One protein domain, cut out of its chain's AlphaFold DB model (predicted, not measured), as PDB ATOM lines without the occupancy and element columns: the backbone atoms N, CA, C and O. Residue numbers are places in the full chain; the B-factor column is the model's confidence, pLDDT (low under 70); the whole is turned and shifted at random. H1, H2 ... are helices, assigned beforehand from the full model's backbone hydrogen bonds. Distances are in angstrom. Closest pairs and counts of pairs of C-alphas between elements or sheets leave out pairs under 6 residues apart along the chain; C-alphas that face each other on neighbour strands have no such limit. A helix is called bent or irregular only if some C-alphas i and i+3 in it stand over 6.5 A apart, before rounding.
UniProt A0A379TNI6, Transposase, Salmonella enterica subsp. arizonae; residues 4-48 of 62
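What this domain is: This is residues 4 to 48 of the 62 residues of the protein "Transposase" of Salmonella enterica subsp. arizonae (UniProt A0A379TNI6). A long helix, H2, makes the middle of a three-helix zigzag: H1 folds back from one end of it as a V, and the short H3 packs across its last turns. The printed part has 45 residues, with three named helices in the order H1, H2, H3 and no named strand, all helix in class. It is compact, with a radius of gyration of the C-alphas of 10.6 A and spans of 27 by 19 by 13 A.

How they stand to each other: H1, residues 4 to 15, touches H2, residues 20 to 34, closest at the C-alphas of Leu 15 and Gln 23, 5.9 A apart. They run opposite ways at a steep tilt of 49 degrees. H2 touches H3, residues 41 to 47, with residues 29 to 33 alone; the closest C-alphas, of Ala 32 and Tyr 47, are 5.5 A apart. Their lines are about perpendicular, at 81 degrees. H1 and H3 are apart. Every O i to N i+4 pair is within hydrogen-bond range in H2 and H3, and 6 of 8 in H1.

Where its parts are: H1 begins at C-alpha 4 (159.680, 184.198, 318.202) and is irregular, with C-alphas 10 and 13 7.4 A apart. H2 is 21.1 A long; H3, 10.2 A long, ends at C-alpha 47 (154.537, 171.948, 321.215).

The domain as a whole: The C-alphas of Asp 13 and Thr 42 are farthest apart, 28.2 A. The link from H1 to H2 is tight, that from H2 to H3 short. The printed part has no cut, and no printed residue is under 70 in pLDDT.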
ATOM      1  N   ARG A   4     160.854 183.648 318.883       77.75
ATOM      2  CA  ARG A   4     159.680 184.198 318.202       77.75
ATOM      3  C   ARG A   4     159.934 185.537 317.509       77.75
ATOM      4  O   ARG A   4     159.491 185.722 316.387       77.75
ATOM      5  N   GLN A   5     160.641 186.458 318.157       79.19
ATOM      6  CA  GLN A   5     160.895 187.805 317.637       79.19
ATOM      7  C   GLN A   5     161.913 187.773 316.489       79.19
ATOM      8  O   GLN A   5     161.761 188.490 315.504       79.19
ATOM      9  N   VAL A   6     162.906 186.883 316.584       81.19
ATOM     10  CA  VAL A   6     163.886 186.641 315.515       81.19
ATOM     11  C   VAL A   6     163.206 186.022 314.294       81.19
ATOM     12  O   VAL A   6     163.336 186.560 313.197       81.19
ATOM     13  N   CYS A   7     162.416 184.959 314.484       81.44
ATOM     14  CA  CYS A   7     161.640 184.351 313.401       81.44
ATOM     15  C   CYS A   7     160.667 185.359 312.777       81.44
ATOM     16  O   CYS A   7     160.576 185.451 311.560       81.44
ATOM     17  N   GLN A   8     159.980 186.161 313.591       83.12
ATOM     18  CA  GLN A   8     159.027 187.148 313.092       83.12
ATOM     19  C   GLN A   8     159.696 188.235 312.245       83.12
ATOM     20  O   GLN A   8     159.152 188.596 311.208       83.12
ATOM     21  N   ASN A   9     160.872 188.722 312.644       84.12
ATOM     22  CA  ASN A   9     161.620 189.703 311.859       84.12
ATOM     23  C   ASN A   9     162.168 189.101 310.561       84.12
ATOM     24  O   ASN A   9     162.107 189.751 309.523       84.12
ATOM     25  N   PHE A  10     162.667 187.864 310.609       83.75
ATOM     26  CA  PHE A  10     163.237 187.186 309.445       83.75
ATOM     27  C   PHE A  10     162.174 186.836 308.400       83.75
ATOM     28  O   PHE A  10     162.356 187.062 307.208       83.75
ATOM     29  N   PHE A  11     161.033 186.310 308.848       82.50
ATOM     30  CA  PHE A  11     159.956 185.896 307.960       82.50
ATOM     31  C   PHE A  11     158.987 187.025 307.606       82.50
ATOM     32  O   PHE A  11     158.093 186.788 306.802       82.50
ATOM     33  N   ARG A  12     159.141 188.238 308.158       82.38
ATOM     34  CA  ARG A  12     158.199 189.355 307.964       82.38
ATOM     35  C   ARG A  12     157.880 189.600 306.493       82.38
ATOM     36  O   ARG A  12     156.712 189.646 306.120       82.38
ATOM     37  N   ASP A  13     158.914 189.724 305.671       83.31
ATOM     38  CA  ASP A  13     158.761 190.110 304.270       83.31
ATOM     39  C   ASP A  13     158.359 188.899 303.399       83.31
ATOM     40  O   ASP A  13     157.606 189.044 302.439       83.31
ATOM     41  N   ALA A  14     158.761 187.682 303.789       84.00
ATOM     42  CA  ALA A  14     158.379 186.432 303.121       84.00
ATOM     43  C   ALA A  14     156.929 185.999 303.421       84.00
ATOM     44  O   ALA A  14     156.262 185.404 302.576       84.00
ATOM     45  N   LEU A  15     156.434 186.297 304.625       82.69
ATOM     46  CA  LEU A  15     155.076 185.996 305.084       82.69
ATOM     47  C   LEU A  15     154.083 187.122 304.774       82.69
ATOM     48  O   LEU A  15     152.882 186.888 304.879       82.69
ATOM     49  N   ALA A  16     154.552 188.303 304.356       81.69
ATOM     50  CA  ALA A  16     153.730 189.472 304.035       81.69
ATOM     51  C   ALA A  16     152.496 189.193 303.146       81.69
ATOM     52  O   ALA A  16     151.434 189.734 303.464       81.69
ATOM     53  N   PRO A  17     152.553 188.352 302.089       87.06
ATOM     54  CA  PRO A  17     151.380 188.080 301.254       87.06
ATOM     55  C   PRO A  17     150.393 187.074 301.871       87.06
ATOM     56  O   PRO A  17     149.305 186.871 301.336       87.06
ATOM     57  N   LEU A  18     150.755 186.402 302.969       83.75
ATOM     58  CA  LEU A  18     149.931 185.357 303.573       83.75
ATOM     59  C   LEU A  18     148.943 185.928 304.588       83.75
ATOM     60  O   LEU A  18     149.205 186.916 305.267       83.75
ATOM     61  N   HIS A  19     147.806 185.253 304.750       86.94
ATOM     62  CA  HIS A  19     146.834 185.605 305.780       86.94
ATOM     63  C   HIS A  19     147.456 185.492 307.182       86.94
ATOM     64  O   HIS A  19     148.150 184.517 307.476       86.94
ATOM     65  N   LYS A  20     147.158 186.445 308.075       84.38
ATOM     66  CA  LYS A  20     147.745 186.549 309.428       84.38
ATOM     67  C   LYS A  20     147.683 185.243 310.233       84.38
ATOM     68  O   LYS A  20     148.602 184.942 310.986       84.38
ATOM     69  N   TYR A  21     146.614 184.465 310.053       83.44
ATOM     70  CA  TYR A  21     146.456 183.148 310.678       83.44
ATOM     71  C   TYR A  21     147.562 182.166 310.254       83.44
ATOM     72  O   TYR A  21     148.291 181.671 311.109       83.44
ATOM     73  N   ARG A  22     147.792 182.027 308.942       82.19
ATOM     74  CA  ARG A  22     148.848 181.172 308.376       82.19
ATOM     75  C   ARG A  22     150.246 181.646 308.745       82.19
ATOM     76  O   ARG A  22     151.124 180.828 308.997       82.19
ATOM     77  N   GLN A  23     150.457 182.963 308.810       87.56
ATOM     78  CA  GLN A  23     151.735 183.517 309.270       87.56
ATOM     79  C   GLN A  23     152.046 183.059 310.700       87.56
ATOM     80  O   GLN A  23     153.152 182.599 310.979       87.56
ATOM     81  N   ASN A  24     151.060 183.146 311.599       85.25
ATOM     82  CA  ASN A  24     151.220 182.718 312.986       85.25
ATOM     83  C   ASN A  24     151.452 181.208 313.088       85.25
ATOM     84  O   ASN A  24     152.360 180.796 313.803       85.25
ATOM     85  N   ALA A  25     150.709 180.399 312.332       84.75
ATOM     86  CA  ALA A  25     150.888 178.950 312.324       84.75
ATOM     87  C   ALA A  25     152.290 178.537 311.853       84.75
ATOM     88  O   ALA A  25     152.918 177.667 312.461       84.75
ATOM     89  N   LEU A  26     152.821 179.200 310.818       86.00
ATOM     90  CA  LEU A  26     154.172 178.939 310.321       86.00
ATOM     91  C   LEU A  26     155.248 179.340 311.345       86.00
ATOM     92  O   LEU A  26     156.221 178.610 311.554       86.00
ATOM     93  N   LEU A  27     155.061 180.483 312.013       87.12
ATOM     94  CA  LEU A  27     155.948 180.932 313.087       87.12
ATOM     95  C   LEU A  27     155.926 179.967 314.276       87.12
ATOM     96  O   LEU A  27     156.990 179.568 314.747       87.12
ATOM     97  N   ASP A  28     154.746 179.548 314.728       85.56
ATOM     98  CA  ASP A  28     154.606 178.631 315.858       85.56
ATOM     99  C   ASP A  28     155.184 177.243 315.538       85.56
ATOM    100  O   ASP A  28     155.855 176.640 316.381       85.56
ATOM    101  N   ALA A  29     155.025 176.765 314.299       86.31
ATOM    102  CA  ALA A  29     155.654 175.532 313.832       86.31
ATOM    103  C   ALA A  29     157.188 175.630 313.813       86.31
ATOM    104  O   ALA A  29     157.878 174.705 314.246       86.31
ATOM    105  N   THR A  30     157.726 176.767 313.369       87.12
ATOM    106  CA  THR A  30     159.176 177.012 313.343       87.12
ATOM    107  C   THR A  30     159.750 177.083 314.756       87.12
ATOM    108  O   THR A  30     160.799 176.509 315.035       87.12
ATOM    109  N   ILE A  31     159.038 177.729 315.680       86.69
ATOM    110  CA  ILE A  31     159.424 177.780 317.093       86.69
ATOM    111  C   ILE A  31     159.390 176.378 317.709       86.69
ATOM    112  O   ILE A  31     160.310 176.018 318.441       86.69
ATOM    113  N   ALA A  32     158.374 175.568 317.398       87.00
ATOM    114  CA  ALA A  32     158.310 174.181 317.850       87.00
ATOM    115  C   ALA A  32     159.530 173.373 317.374       87.00
ATOM    116  O   ALA A  32     160.137 172.671 318.179       87.00
ATOM    117  N   LEU A  33     159.925 173.522 316.106       86.88
ATOM    118  CA  LEU A  33     161.121 172.886 315.538       86.88
ATOM    119  C   LEU A  33     162.408 173.336 316.242       86.88
ATOM    120  O   LEU A  33     163.212 172.495 316.634       86.88
ATOM    121  N   ILE A  34     162.578 174.643 316.471       86.56
ATOM    122  CA  ILE A  34     163.734 175.193 317.205       86.56
ATOM    123  C   ILE A  34     163.792 174.640 318.638       86.56
ATOM    124  O   ILE A  34     164.874 174.372 319.154       86.56
ATOM    125  N   ASN A  35     162.636 174.418 319.266       84.19
ATOM    126  CA  ASN A  35     162.526 173.843 320.608       84.19
ATOM    127  C   ASN A  35     162.672 172.306 320.643       84.19
ATOM    128  O   ASN A  35     162.457 171.699 321.695       84.19
ATOM    129  N   GLY A  36     163.020 171.665 319.523       85.62
ATOM    130  CA  GLY A  36     163.301 170.229 319.450       85.62
ATOM    131  C   GLY A  36     162.122 169.352 319.025       85.62
ATOM    132  O   GLY A  36     162.213 168.127 319.128       85.62
ATOM    133  N   ALA A  37     161.019 169.929 318.539       86.38
ATOM    134  CA  ALA A  37     159.975 169.133 317.899       86.38
ATOM    135  C   ALA A  37     160.505 168.491 316.609       86.38
ATOM    136  O   ALA A  37     161.258 169.094 315.846       86.38
ATOM    137  N   SER A  38     160.067 167.268 316.326       85.56
ATOM    138  CA  SER A  38     160.315 166.641 315.027       85.56
ATOM    139  C   SER A  38     159.390 167.246 313.970       85.56
ATOM    140  O   SER A  38     158.272 167.655 314.293       85.56
ATOM    141  N   LEU A  39     159.802 167.230 312.697       85.69
ATOM    142  CA  LEU A  39     159.006 167.708 311.556       85.69
ATOM    143  C   LEU A  39     157.838 166.752 311.240       85.69
ATOM    144  O   LEU A  39     157.774 166.107 310.200       85.69
ATOM    145  N   THR A  40     156.916 166.622 312.189       85.06
ATOM    146  CA  THR A  40     155.683 165.848 312.069       85.06
ATOM    147  C   THR A  40     154.533 166.654 312.652       85.06
ATOM    148  O   THR A  40     154.667 167.297 313.694       85.06
ATOM    149  N   LEU A  41     153.363 166.555 312.021       81.75
ATOM    150  CA  LEU A  41     152.154 167.269 312.441       81.75
ATOM    151  C   LEU A  41     151.786 166.995 313.910       81.75
ATOM    152  O   LEU A  41     151.331 167.873 314.638       81.75
ATOM    153  N   THR A  42     152.030 165.764 314.365       82.62
ATOM    154  CA  THR A  42     151.774 165.362 315.751       82.62
ATOM    155  C   THR A  42     152.769 165.999 316.724       82.62
ATOM    156  O   THR A  42     152.353 166.455 317.784       82.62
ATOM    157  N   SER A  43     154.068 166.011 316.406       82.88
ATOM    158  CA  SER A  43     155.082 166.590 317.298       82.88
ATOM    159  C   SER A  43     154.917 168.109 317.389       82.88
ATOM    160  O   SER A  43     154.789 168.627 318.495       82.88
ATOM    161  N   ILE A  44     154.754 168.795 316.255       86.62
ATOM    162  CA  ILE A  44     154.510 170.246 316.206       86.62
ATOM    163  C   ILE A  44     153.223 170.615 316.959       86.62
ATOM    164  O   ILE A  44     153.246 171.472 317.843       86.62
ATOM    165  N   GLY A  45     152.124 169.897 316.697       82.25
ATOM    166  CA  GLY A  45     150.840 170.070 317.387       82.25
ATOM    167  C   GLY A  45     150.933 170.012 318.916       82.25
ATOM    168  O   GLY A  45     150.210 170.717 319.614       82.25
ATOM    169  N   ARG A  46     151.838 169.191 319.468       82.69
ATOM    170  CA  ARG A  46     152.014 169.067 320.925       82.69
ATOM    171  C   ARG A  46     152.771 170.239 321.540       82.69
ATOM    172  O   ARG A  46     152.462 170.599 322.677       82.69
ATOM    173  N   TYR A  47     153.709 170.816 320.793       81.81
ATOM    174  CA  TYR A  47     154.537 171.948 321.215       81.81
ATOM    175  C   TYR A  47     153.817 173.298 321.090       81.81
ATOM    176  O   TYR A  47     154.219 174.259 321.743       81.81
ATOM    177  N   LEU A  48     152.732 173.368 320.313       79.12
ATOM    178  CA  LEU A  48     151.882 174.556 320.228       79.12
ATOM    179  C   LEU A  48     151.233 174.888 321.588       79.12
ATOM    180  O   LEU A  48     150.713 173.984 322.256       79.12
TER     181      LEU A  48